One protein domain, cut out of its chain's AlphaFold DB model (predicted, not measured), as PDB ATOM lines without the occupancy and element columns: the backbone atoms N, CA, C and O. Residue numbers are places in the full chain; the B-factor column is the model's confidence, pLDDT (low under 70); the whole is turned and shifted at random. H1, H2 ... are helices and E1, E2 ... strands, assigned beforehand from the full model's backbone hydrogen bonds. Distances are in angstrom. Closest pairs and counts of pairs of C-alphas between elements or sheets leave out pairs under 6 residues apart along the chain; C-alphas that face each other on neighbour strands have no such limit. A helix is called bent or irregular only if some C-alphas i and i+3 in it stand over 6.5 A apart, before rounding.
ATOM      1  N   ARG A 205     251.947 295.278 168.471       44.00
ATOM      2  CA  ARG A 205     252.944 294.264 168.859       44.00
ATOM      3  C   ARG A 205     254.244 294.844 169.469       44.00
ATOM      4  O   ARG A 205     255.132 294.062 169.802       44.00
ATOM      5  N   ASN A 206     254.371 296.167 169.629       43.00
ATOM      6  CA  ASN A 206     255.623 296.865 169.904       43.00
ATOM      7  C   ASN A 206     255.660 297.669 171.214       43.00
ATOM      8  O   ASN A 206     256.754 298.006 171.666       43.00
ATOM      9  N   SER A 207     254.539 297.940 171.884       47.94
ATOM     10  CA  SER A 207     254.556 298.639 173.176       47.94
ATOM     11  C   SER A 207     254.820 297.676 174.330       47.94
ATOM     12  O   SER A 207     253.941 297.369 175.136       47.94
ATOM     13  N   ARG A 208     256.052 297.173 174.438       50.47
ATOM     14  CA  ARG A 208     256.475 296.533 175.687       50.47
ATOM     15  C   ARG A 208     256.600 297.628 176.752       50.47
ATOM     16  O   ARG A 208     257.444 298.511 176.582       50.47
ATOM     17  N   PRO A 209     255.814 297.607 177.845       48.84
ATOM     18  CA  PRO A 209     256.108 298.467 178.982       48.84
ATOM     19  C   PRO A 209     257.520 298.124 179.457       48.84
ATOM     20  O   PRO A 209     257.814 296.948 179.664       48.84
ATOM     21  N   TYR A 210     258.404 299.115 179.609       52.00
ATOM     22  CA  TYR A 210     259.701 298.878 180.240       52.00
ATOM     23  C   TYR A 210     259.457 298.733 181.748       52.00
ATOM     24  O   TYR A 210     259.313 299.744 182.444       52.00
ATOM     25  N   PRO A 211     259.418 297.499 182.299       53.53
ATOM     26  CA  PRO A 211     258.935 297.274 183.663       53.53
ATOM     27  C   PRO A 211     259.886 297.874 184.703       53.53
ATOM     28  O   PRO A 211     259.516 298.089 185.848       53.53
ATOM     29  N   LYS A 212     261.130 298.151 184.291       57.94
ATOM     30  CA  LYS A 212     262.195 298.661 185.152       57.94
ATOM     31  C   LYS A 212     262.222 300.187 185.268       57.94
ATOM     32  O   LYS A 212     262.856 300.686 186.187       57.94
ATOM     33  N   THR A 213     261.571 300.928 184.367       70.06
ATOM     34  CA  THR A 213     261.666 302.403 184.328       70.06
ATOM     35  C   THR A 213     260.327 303.118 184.508       70.06
ATOM     36  O   THR A 213     260.322 304.315 184.791       70.06
ATOM     37  N   GLY A 214     259.189 302.425 184.352       74.81
ATOM     38  CA  GLY A 214     257.862 303.054 184.422       74.81
ATOM     39  C   GLY A 214     257.584 304.027 183.268       74.81
ATOM     40  O   GLY A 214     256.750 304.930 183.401       74.81
ATOM     41  N   GLN A 215     258.312 303.869 182.158       81.56
ATOM     42  CA  GLN A 215     258.155 304.658 180.941       81.56
ATOM     43  C   GLN A 215     257.407 303.863 179.858       81.56
ATOM     44  O   GLN A 215     257.566 302.646 179.737       81.56
ATOM     45  N   PHE A 216     256.597 304.574 179.080       81.69
ATOM     46  CA  PHE A 216     255.765 304.087 177.986       81.69
ATOM     47  C   PHE A 216     256.142 304.825 176.709       81.69
ATOM     48  O   PHE A 216     256.330 306.038 176.737       81.69
ATOM     49  N   ILE A 217     256.223 304.111 175.593       81.56
ATOM     50  CA  ILE A 217     256.434 304.729 174.284       81.56
ATOM     51  C   ILE A 217     255.069 305.163 173.747       81.56
ATOM     52  O   ILE A 217     254.129 304.368 173.742       81.56
ATOM     53  N   CYS A 218     254.941 306.421 173.328       83.38
ATOM     54  CA  CYS A 218     253.749 306.887 172.629       83.38
ATOM     55  C   CYS A 218     253.604 306.174 171.284       83.38
ATOM     56  O   CYS A 218     254.532 306.196 170.476       83.38
ATOM     57  N   GLU A 219     252.429 305.603 171.033       77.19
ATOM     58  CA  GLU A 219     252.128 304.927 169.767       77.19
ATOM     59  C   GLU A 219     251.568 305.840 168.683       77.19
ATOM     60  O   GLU A 219     251.340 305.387 167.562       77.19
ATOM     61  N   VAL A 220     251.327 307.117 168.991       76.38
ATOM     62  CA  VAL A 220     250.910 308.062 167.956       76.38
ATOM     63  C   VAL A 220     252.001 308.077 166.882       76.38
ATOM     64  O   VAL A 220     253.175 308.267 167.234       76.38
ATOM     65  N   PRO A 221     251.648 307.839 165.601       70.69
ATOM     66  CA  PRO A 221     252.614 307.829 164.514       70.69
ATOM     67  C   PRO A 221     253.513 309.063 164.578       70.69
ATOM     68  O   PRO A 221     253.048 310.155 164.894       70.69
ATOM     69  N   GLU A 222     254.807 308.870 164.324       75.12
ATOM     70  CA  GLU A 222     255.846 309.915 164.359       75.12
ATOM     71  C   GLU A 222     256.205 310.471 165.750       75.12
ATOM     72  O   GLU A 222     257.190 311.196 165.872       75.12
ATOM     73  N   CYS A 223     255.490 310.109 166.821       83.88
ATOM     74  CA  CYS A 223     255.813 310.611 168.155       83.88
ATOM     75  C   CYS A 223     257.001 309.888 168.799       83.88
ATOM     76  O   CYS A 223     257.951 310.535 169.240       83.88
ATOM     77  N   GLY A 224     256.909 308.558 168.944       82.56
ATOM     78  CA  GLY A 224     257.957 307.700 169.517       82.56
ATOM     79  C   GLY A 224     258.461 308.087 170.919       82.56
ATOM     80  O   GLY A 224     259.478 307.565 171.373       82.56
ATOM     81  N   SER A 225     257.794 309.014 171.612       87.19
ATOM     82  CA  SER A 225     258.296 309.603 172.852       87.19
ATOM     83  C   SER A 225     258.182 308.620 174.012       87.19
ATOM     84  O   SER A 225     257.119 308.045 174.231       87.19
ATOM     85  N   SER A 226     259.260 308.467 174.785       89.62
ATOM     86  CA  SER A 226     259.249 307.713 176.041       89.62
ATOM     87  C   SER A 226     258.751 308.605 177.178       89.62
ATOM     88  O   SER A 226     259.381 309.606 177.525       89.62
ATOM     89  N   ILE A 227     257.599 308.274 177.752       88.31
ATOM     90  CA  ILE A 227     256.884 309.117 178.708       88.31
ATOM     91  C   ILE A 227     256.621 308.321 179.974       88.31
ATOM     92  O   ILE A 227     256.196 307.170 179.937       88.31
ATOM     93  N   SER A 228     256.824 308.947 181.130       87.12
ATOM     94  CA  SER A 228     256.369 308.362 182.389       87.12
ATOM     95  C   SER A 228     254.849 308.197 182.386       87.12
ATOM     96  O   SER A 228     254.117 309.078 181.938       87.12
ATOM     97  N   ILE A 229     254.376 307.110 182.979       78.06
ATOM     98  CA  ILE A 229     252.953 306.807 183.138       78.06
ATOM     99  C   ILE A 229     252.120 307.973 183.695       78.06
ATOM    100  O   ILE A 229     251.041 308.271 183.192       78.06
ATOM    101  N   TYR A 230     252.666 308.705 184.669       80.94
ATOM    102  CA  TYR A 230     251.999 309.842 185.308       80.94
ATOM    103  C   TYR A 230     251.863 311.051 184.373       80.94
ATOM    104  O   TYR A 230     251.017 311.914 184.588       80.94
ATOM    105  N   LYS A 231     252.688 311.114 183.322       85.19
ATOM    106  CA  LYS A 231     252.661 312.158 182.291       85.19
ATOM    107  C   LYS A 231     251.964 311.707 181.007       85.19
ATOM    108  O   LYS A 231     251.731 312.548 180.144       85.19
ATOM    109  N   ALA A 232     251.582 310.434 180.883       81.38
ATOM    110  CA  ALA A 232     250.965 309.898 179.673       81.38
ATOM    111  C   ALA A 232     249.680 310.654 179.302       81.38
ATOM    112  O   ALA A 232     249.540 311.096 178.170       81.38
ATOM    113  N   ALA A 233     248.782 310.912 180.258       77.88
ATOM    114  CA  ALA A 233     247.544 311.652 179.988       77.88
ATOM    115  C   ALA A 233     247.778 313.119 179.575       77.88
ATOM    116  O   ALA A 233     246.977 313.694 178.842       77.88
ATOM    117  N   ALA A 234     248.844 313.759 180.061       82.31
ATOM    118  CA  ALA A 234     249.223 315.097 179.604       82.31
ATOM    119  C   ALA A 234     249.799 315.044 178.184       82.31
ATOM    120  O   ALA A 234     249.428 315.857 177.352       82.31
ATOM    121  N   HIS A 235     250.630 314.045 177.897       86.25
ATOM    122  CA  HIS A 235     251.222 313.845 176.582       86.25
ATOM    123  C   HIS A 235     250.192 313.485 175.501       86.25
ATOM    124  O   HIS A 235     250.195 314.078 174.432       86.25
ATOM    125  N   TYR A 236     249.266 312.560 175.770       80.00
ATOM    126  CA  TYR A 236     248.221 312.203 174.804       80.00
ATOM    127  C   TYR A 236     247.291 313.379 174.490       80.00
ATOM    128  O   TYR A 236     246.809 313.482 173.366       80.00
ATOM    129  N   ARG A 237     247.099 314.313 175.432       78.12
ATOM    130  CA  ARG A 237     246.397 315.568 175.138       78.12
ATOM    131  C   ARG A 237     247.117 316.404 174.081       78.12
ATOM    132  O   ARG A 237     246.433 316.986 173.259       78.12
ATOM    133  N   GLU A 238     248.450 316.388 174.016       80.00
ATOM    134  CA  GLU A 238     249.212 317.120 172.984       80.00
ATOM    135  C   GLU A 238     248.981 316.575 171.565       80.00
ATOM    136  O   GLU A 238     249.158 317.302 170.587       80.00
ATOM    137  N   HIS A 239     248.580 315.306 171.440       78.81
ATOM    138  CA  HIS A 239     248.241 314.702 170.148       78.81
ATOM    139  C   HIS A 239     246.825 315.026 169.703       78.81
ATOM    140  O   HIS A 239     246.569 315.178 168.509       78.81
ATOM    141  N   VAL A 240     245.922 315.111 170.675       74.25
ATOM    142  CA  VAL A 240     244.485 315.235 170.457       74.25
ATOM    143  C   VAL A 240     244.065 316.703 170.337       74.25
ATOM    144  O   VAL A 240     243.265 317.044 169.469       74.25
ATOM    145  N   GLU A 241     244.621 317.575 171.173       77.06
ATOM    146  CA  GLU A 241     244.350 319.010 171.191       77.06
ATOM    147  C   GLU A 241     245.393 319.730 170.333       77.06
ATOM    148  O   GLU A 241     246.529 319.941 170.760       77.06
ATOM    149  N   ARG A 242     245.016 320.124 169.110       83.81
ATOM    150  CA  ARG A 242     245.878 320.955 168.262       83.81
ATOM    151  C   ARG A 242     245.325 322.367 168.158       83.81
ATOM    152  O   ARG A 242     244.152 322.582 167.866       83.81
ATOM    153  N   TYR A 243     246.193 323.342 168.371       89.06
ATOM    154  CA  TYR A 243     245.946 324.729 168.029       89.06
ATOM    155  C   TYR A 243     246.203 324.899 166.534       89.06
ATOM    156  O   TYR A 243     247.324 324.687 166.063       89.06
ATOM    157  N   LEU A 244     245.153 325.242 165.796       93.00
ATOM    158  CA  LEU A 244     245.220 325.552 164.372       93.00
ATOM    159  C   LEU A 244     245.579 327.027 164.194       93.00
ATOM    160  O   LEU A 244     245.116 327.874 164.960       93.00
ATOM    161  N   CYS A 245     246.386 327.342 163.186       95.00
ATOM    162  CA  CYS A 245     246.577 328.731 162.797       95.00
ATOM    163  C   CYS A 245     245.260 329.295 162.239       95.00
ATOM    164  O   CYS A 245     244.697 328.693 161.329       95.00
ATOM    165  N   PRO A 246     244.749 330.429 162.757       94.81
ATOM    166  CA  PRO A 246     243.489 330.995 162.278       94.81
ATOM    167  C   PRO A 246     243.652 331.810 160.983       94.81
ATOM    168  O   PRO A 246     242.666 332.321 160.457       94.81
ATOM    169  N   ALA A 247     244.877 331.957 160.468       95.31
ATOM    170  CA  ALA A 247     245.110 332.624 159.196       95.31
ATOM    171  C   ALA A 247     244.494 331.810 158.038       95.31
ATOM    172  O   ALA A 247     244.700 330.593 157.983       95.31
ATOM    173  N   PRO A 248     243.781 332.456 157.096       94.31
ATOM    174  CA  PRO A 248     243.275 331.771 155.914       94.31
ATOM    175  C   PRO A 248     244.440 331.154 155.131       94.31
ATOM    176  O   PRO A 248     245.530 331.723 155.069       94.31
ATOM    177  N   ASP A 249     244.210 329.958 154.590       93.00
ATOM    178  CA  ASP A 249     245.181 329.172 153.814       93.00
ATOM    179  C   ASP A 249     246.445 328.727 154.579       93.00
ATOM    180  O   ASP A 249     247.374 328.167 153.993       93.00
ATOM    181  N   CYS A 250     246.482 328.898 155.906       94.56
ATOM    182  CA  CYS A 250     247.568 328.391 156.736       94.56
ATOM    183  C   CYS A 250     247.220 327.024 157.339       94.56
ATOM    184  O   CYS A 250     246.447 326.913 158.286       94.56
ATOM    185  N   GLY A 251     247.849 325.962 156.830       93.19
ATOM    186  CA  GLY A 251     247.693 324.599 157.356       93.19
ATOM    187  C   GLY A 251     248.513 324.293 158.617       93.19
ATOM    188  O   GLY A 251     248.618 323.130 159.007       93.19
ATOM    189  N   TYR A 252     249.154 325.292 159.234       93.88
ATOM    190  CA  TYR A 252     250.014 325.058 160.391       93.88
ATOM    191  C   TYR A 252     249.194 324.721 161.641       93.88
ATOM    192  O   TYR A 252     248.220 325.397 161.973       93.88
ATOM    193  N   HIS A 253     249.644 323.708 162.378       90.81
ATOM    194  CA  HIS A 253     249.062 323.326 163.657       90.81
ATOM    195  C   HIS A 253     250.145 322.979 164.683       90.81
ATOM    196  O   HIS A 253     251.220 322.480 164.336       90.81
ATOM    197  N   SER A 254     249.855 323.163 165.967       89.56
ATOM    198  CA  SER A 254     250.743 322.738 167.054       89.56
ATOM    199  C   SER A 254     249.959 322.182 168.236       89.56
ATOM    200  O   SER A 254     248.849 322.625 168.499       89.56
ATOM    201  N   GLY A 255     250.541 321.246 168.987       83.19
ATOM    202  CA  GLY A 255     249.953 320.749 170.239       83.19
ATOM    203  C   GLY A 255     250.038 321.744 171.404       83.19
ATOM    204  O   GLY A 255     249.492 321.499 172.474       83.19
ATOM    205  N   ARG A 256     250.744 322.873 171.234       85.81
ATOM    206  CA  ARG A 256     250.888 323.917 172.260       85.81
ATOM    207  C   ARG A 256     250.658 325.306 171.676       85.81
ATOM    208  O   ARG A 256     250.812 325.520 170.472       85.81
ATOM    209  N   ARG A 257     250.331 326.263 172.546       88.75
ATOM    210  CA  ARG A 257     250.046 327.645 172.149       88.75
ATOM    211  C   ARG A 257     251.316 328.422 171.803       88.75
ATOM    212  O   ARG A 257     251.309 329.194 170.853       88.75
ATOM    213  N   GLU A 258     252.418 328.196 172.514       92.38
ATOM    214  CA  GLU A 258     253.666 328.949 172.330       92.38
ATOM    215  C   GLU A 258     254.300 328.736 170.941       92.38
ATOM    216  O   GLU A 258     254.722 329.718 170.323       92.38
ATOM    217  N   PRO A 259     254.365 327.506 170.386       92.94
ATOM    218  CA  PRO A 259     254.838 327.308 169.019       92.94
ATOM    219  C   PRO A 259     253.892 327.906 167.975       92.94
ATOM    220  O   PRO A 259     254.375 328.450 166.983       92.94
ATOM    221  N   LEU A 260     252.571 327.852 168.205       94.25
ATOM    222  CA  LEU A 260     251.608 328.511 167.324       94.25
ATOM    223  C   LEU A 260     251.828 330.026 167.311       94.25
ATOM    224  O   LEU A 260     251.898 330.621 166.241       94.25
ATOM    225  N   GLN A 261     251.997 330.638 168.480       94.62
ATOM    226  CA  GLN A 261     252.274 332.065 168.590       94.62
ATOM    227  C   GLN A 261     253.535 332.458 167.823       94.62
ATOM    228  O   GLN A 261     253.495 333.350 166.980       94.62
ATOM    229  N   ARG A 262     254.634 331.726 168.031       95.50
ATOM    230  CA  ARG A 262     255.889 331.971 167.313       95.50
ATOM    231  C   ARG A 262     255.734 331.818 165.798       95.50
ATOM    232  O   ARG A 262     256.362 332.552 165.037       95.50
ATOM    233  N   HIS A 263     254.936 330.849 165.351       96.19
ATOM    234  CA  HIS A 263     254.608 330.689 163.938       96.19
ATOM    235  C   HIS A 263     253.867 331.921 163.403       96.19
ATOM    236  O   HIS A 263     254.275 332.465 162.379       96.19
ATOM    237  N   VAL A 264     252.842 332.396 164.114       96.12
ATOM    238  CA  VAL A 264     252.050 333.563 163.709       96.12
ATOM    239  C   VAL A 264     252.895 334.833 163.639       96.12
ATOM    240  O   VAL A 264     252.834 335.551 162.641       96.12
ATOM    241  N   GLU A 265     253.744 335.070 164.637       94.69
ATOM    242  CA  GLU A 265     254.655 336.220 164.661       94.69
ATOM    243  C   GLU A 265     255.624 336.195 163.466       94.69
ATOM    244  O   GLU A 265     255.862 337.214 162.818       94.69
ATOM    245  N   LYS A 266     256.149 335.009 163.128       96.62
ATOM    246  CA  LYS A 266     257.151 334.843 162.068       96.62
ATOM    247  C   LYS A 266     256.563 334.846 160.653       96.62
ATOM    248  O   LYS A 266     257.206 335.361 159.743       96.62
ATOM    249  N   VAL A 267     255.401 334.225 160.449       97.31
ATOM    250  CA  VAL A 267     254.819 333.989 159.114       97.31
ATOM    251  C   VAL A 267     253.772 335.041 158.754       97.31
ATOM    252  O   VAL A 267     253.703 335.452 157.600       97.31
ATOM    253  N   HIS A 268     252.995 335.520 159.729       94.75
ATOM    254  CA  HIS A 268     251.862 336.424 159.497       94.75
ATOM    255  C   HIS A 268     252.115 337.869 159.965       94.75
ATOM    256  O   HIS A 268     251.180 338.667 159.996       94.75
ATOM    257  N   GLN A 269     253.361 338.219 160.318       88.94
ATOM    258  CA  GLN A 269     253.786 339.580 160.695       88.94
ATOM    259  C   GLN A 269     252.877 340.236 161.757       88.94
ATOM    260  O   GLN A 269     252.570 341.422 161.679       88.94
ATOM    261  N   ASN A 270     252.436 339.456 162.753       79.75
ATOM    262  CA  ASN A 270     251.545 339.875 163.850       79.75
ATOM    263  C   ASN A 270     250.118 340.301 163.446       79.75
ATOM    264  O   ASN A 270     249.386 340.816 164.285       79.75
ATOM    265  N   GLY A 271     249.687 340.072 162.201       84.88
ATOM    266  CA  GLY A 271     248.353 340.477 161.736       84.88
ATOM    267  C   GLY A 271     247.193 339.596 162.214       84.88
ATOM    268  O   GLY A 271     246.043 339.865 161.879       84.88
ATOM    269  N   VAL A 272     247.476 338.525 162.955       90.38
ATOM    270  CA  VAL A 272     246.503 337.476 163.271       90.38
ATOM    271  C   VAL A 272     246.410 337.303 164.783       90.38
ATOM    272  O   VAL A 272     247.376 336.896 165.428       90.38
ATOM    273  N   ASP A 273     245.242 337.612 165.349       92.62
ATOM    274  CA  ASP A 273     244.995 337.461 166.781       92.62
ATOM    275  C   ASP A 273     244.712 335.995 167.145       92.62
ATOM    276  O   ASP A 273     243.773 335.370 166.651       92.62
ATOM    277  N   ILE A 274     245.535 335.448 168.041       91.88
ATOM    278  CA  ILE A 274     245.410 334.085 168.573       91.88
ATOM    279  C   ILE A 274     244.775 334.048 169.970       91.88
ATOM    280  O   ILE A 274     244.772 332.999 170.622       91.88
ATOM    281  N   SER A 275     244.300 335.181 170.491       91.56
ATOM    282  CA  SER A 275     243.698 335.272 171.824       91.56
ATOM    283  C   SER A 275     242.448 334.394 171.963       91.56
ATOM    284  O   SER A 275     242.255 333.785 173.014       91.56
ATOM    285  N   GLY A 276     241.670 334.257 170.883       90.44
ATOM    286  CA  GLY A 276     240.441 333.459 170.824       90.44
ATOM    287  C   GLY A 276     240.599 332.026 170.303       90.44
ATOM    288  O   GLY A 276     239.602 331.313 170.194       90.44
ATOM    289  N   VAL A 277     241.812 331.578 169.960       87.62
ATOM    290  CA  VAL A 277     242.003 330.236 169.384       87.62
ATOM    291  C   VAL A 277     241.918 329.184 170.484       87.62
ATOM    292  O   VAL A 277     242.803 329.070 171.332       87.62
ATOM    293  N   SER A 278     240.853 328.386 170.438       85.62
ATOM    294  CA  SER A 278     240.692 327.205 171.286       85.62
ATOM    295  C   SER A 278     241.298 325.967 170.616       85.62
ATOM    296  O   SER A 278     241.259 325.854 169.385       85.62
ATOM    297  N   PRO A 279     241.862 325.024 171.391       82.31
ATOM    298  CA  PRO A 279     242.362 323.771 170.843       82.31
ATOM    299  C   PRO A 279     241.234 323.016 170.134       82.31
ATOM    300  O   PRO A 279     240.130 322.878 170.659       82.31
ATOM    301  N   THR A 280     241.517 322.534 168.928       77.50
ATOM    302  CA  THR A 280     240.579 321.747 168.128       77.50
ATOM    303  C   THR A 280     240.981 320.279 168.176       77.50
ATOM    304  O   THR A 280     242.162 319.938 168.073       77.50
ATOM    305  N   PHE A 281     239.988 319.405 168.328       70.50
ATOM    306  CA  PHE A 281     240.181 317.961 168.293       70.50
ATOM    307  C   PHE A 281     240.352 317.511 166.844       70.50
ATOM    308  O   PHE A 281     239.382 317.485 166.085       70.50
ATOM    309  N   ILE A 282     241.574 317.147 166.450       69.25
ATOM    310  CA  ILE A 282     241.798 316.539 165.136       69.25
ATOM    311  C   ILE A 282     241.645 315.031 165.286       69.25
ATOM    312  O   ILE A 282     242.463 314.359 165.915       69.25
TER     313      ILE A 282
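What this domain is: This is residues 205 to 282 of the 285 residues of an uncharacterized protein of Hebeloma cylindrosporum h7 (UniProt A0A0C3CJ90). The model is a rod of two small lobes, with H1 leading from one into the other: the hairpin of E1 and E2 with residues 229 to 236 of H1 near it makes one lobe, and E3 and H2 with the long stretches 245 to 256 and 268 to 282 make the other. In the second lobe the chain folds back after E3, so that residues 253 to 254 pair with one part of E3 and residues 280 to 281 with another. The printed part has 78 residues with two named helices and three named strands, in the order E1, E2, H1, E3, H2; E1 and E2 form an antiparallel sheet of two strands. The class is mixed, helices and strands, with 33 residues, under half, in named elements. The whole is loose, with a radius of gyration of the C-alphas of 15.8 A, and spans 50 by 22 by 20 A.

Where its parts are: E1 is residues 215 to 217, and its C-alpha 215 stands at (258.155, 304.658, 180.941). E2 is residues 226 to 228. H1, residues 229 to 240, is 17.4 A long and irregular, with C-alphas 230 and 233 at 7.2 A. E3 is residues 241 to 244, 9.5 A long, with C-alpha 241 at (244.350, 319.010, 171.191). H2, residues 257 to 267, is 15.3 A long and ends at C-alpha 267, (254.819, 333.989, 159.114).

How they stand to each other: E1 and E2 are a hairpin of antiparallel strands, with 141 degrees between their directions. N 216 and O 227 are within hydrogen-bond range at 2.8 A, as are N 227 and O 216 at 2.8 A. The closest C-alphas of E1 and H1 are those of Gln 215 and Ile 229, 6.0 A apart. H1 and E3 meet only through their link, which is tight. E3 pairs with no named strand, but its residues 241 to 242 pair antiparallel with residues 280 to 281, and its residues 243 to 244 with residues 253 to 254, also antiparallel. The closest C-alphas of E3 and H2 are those of Tyr 243 and Arg 257, 6.5 A apart. H1 and H2 are apart. In H2 every O i to N i+4 pair is within hydrogen-bond range; in H1 4 of 8 are, beside 7 of 9 O i to N i+3 pairs.

The domain as a whole: The two C-alphas farthest apart are those of Lys 212 and Gly 271, at 49.9 A. The printed part has no cut. The link from E3 to H2, 12 residues, is long. The mean pLDDT of the printed part is 82.3, and residues 205 to 212 and residue 282 are under 70.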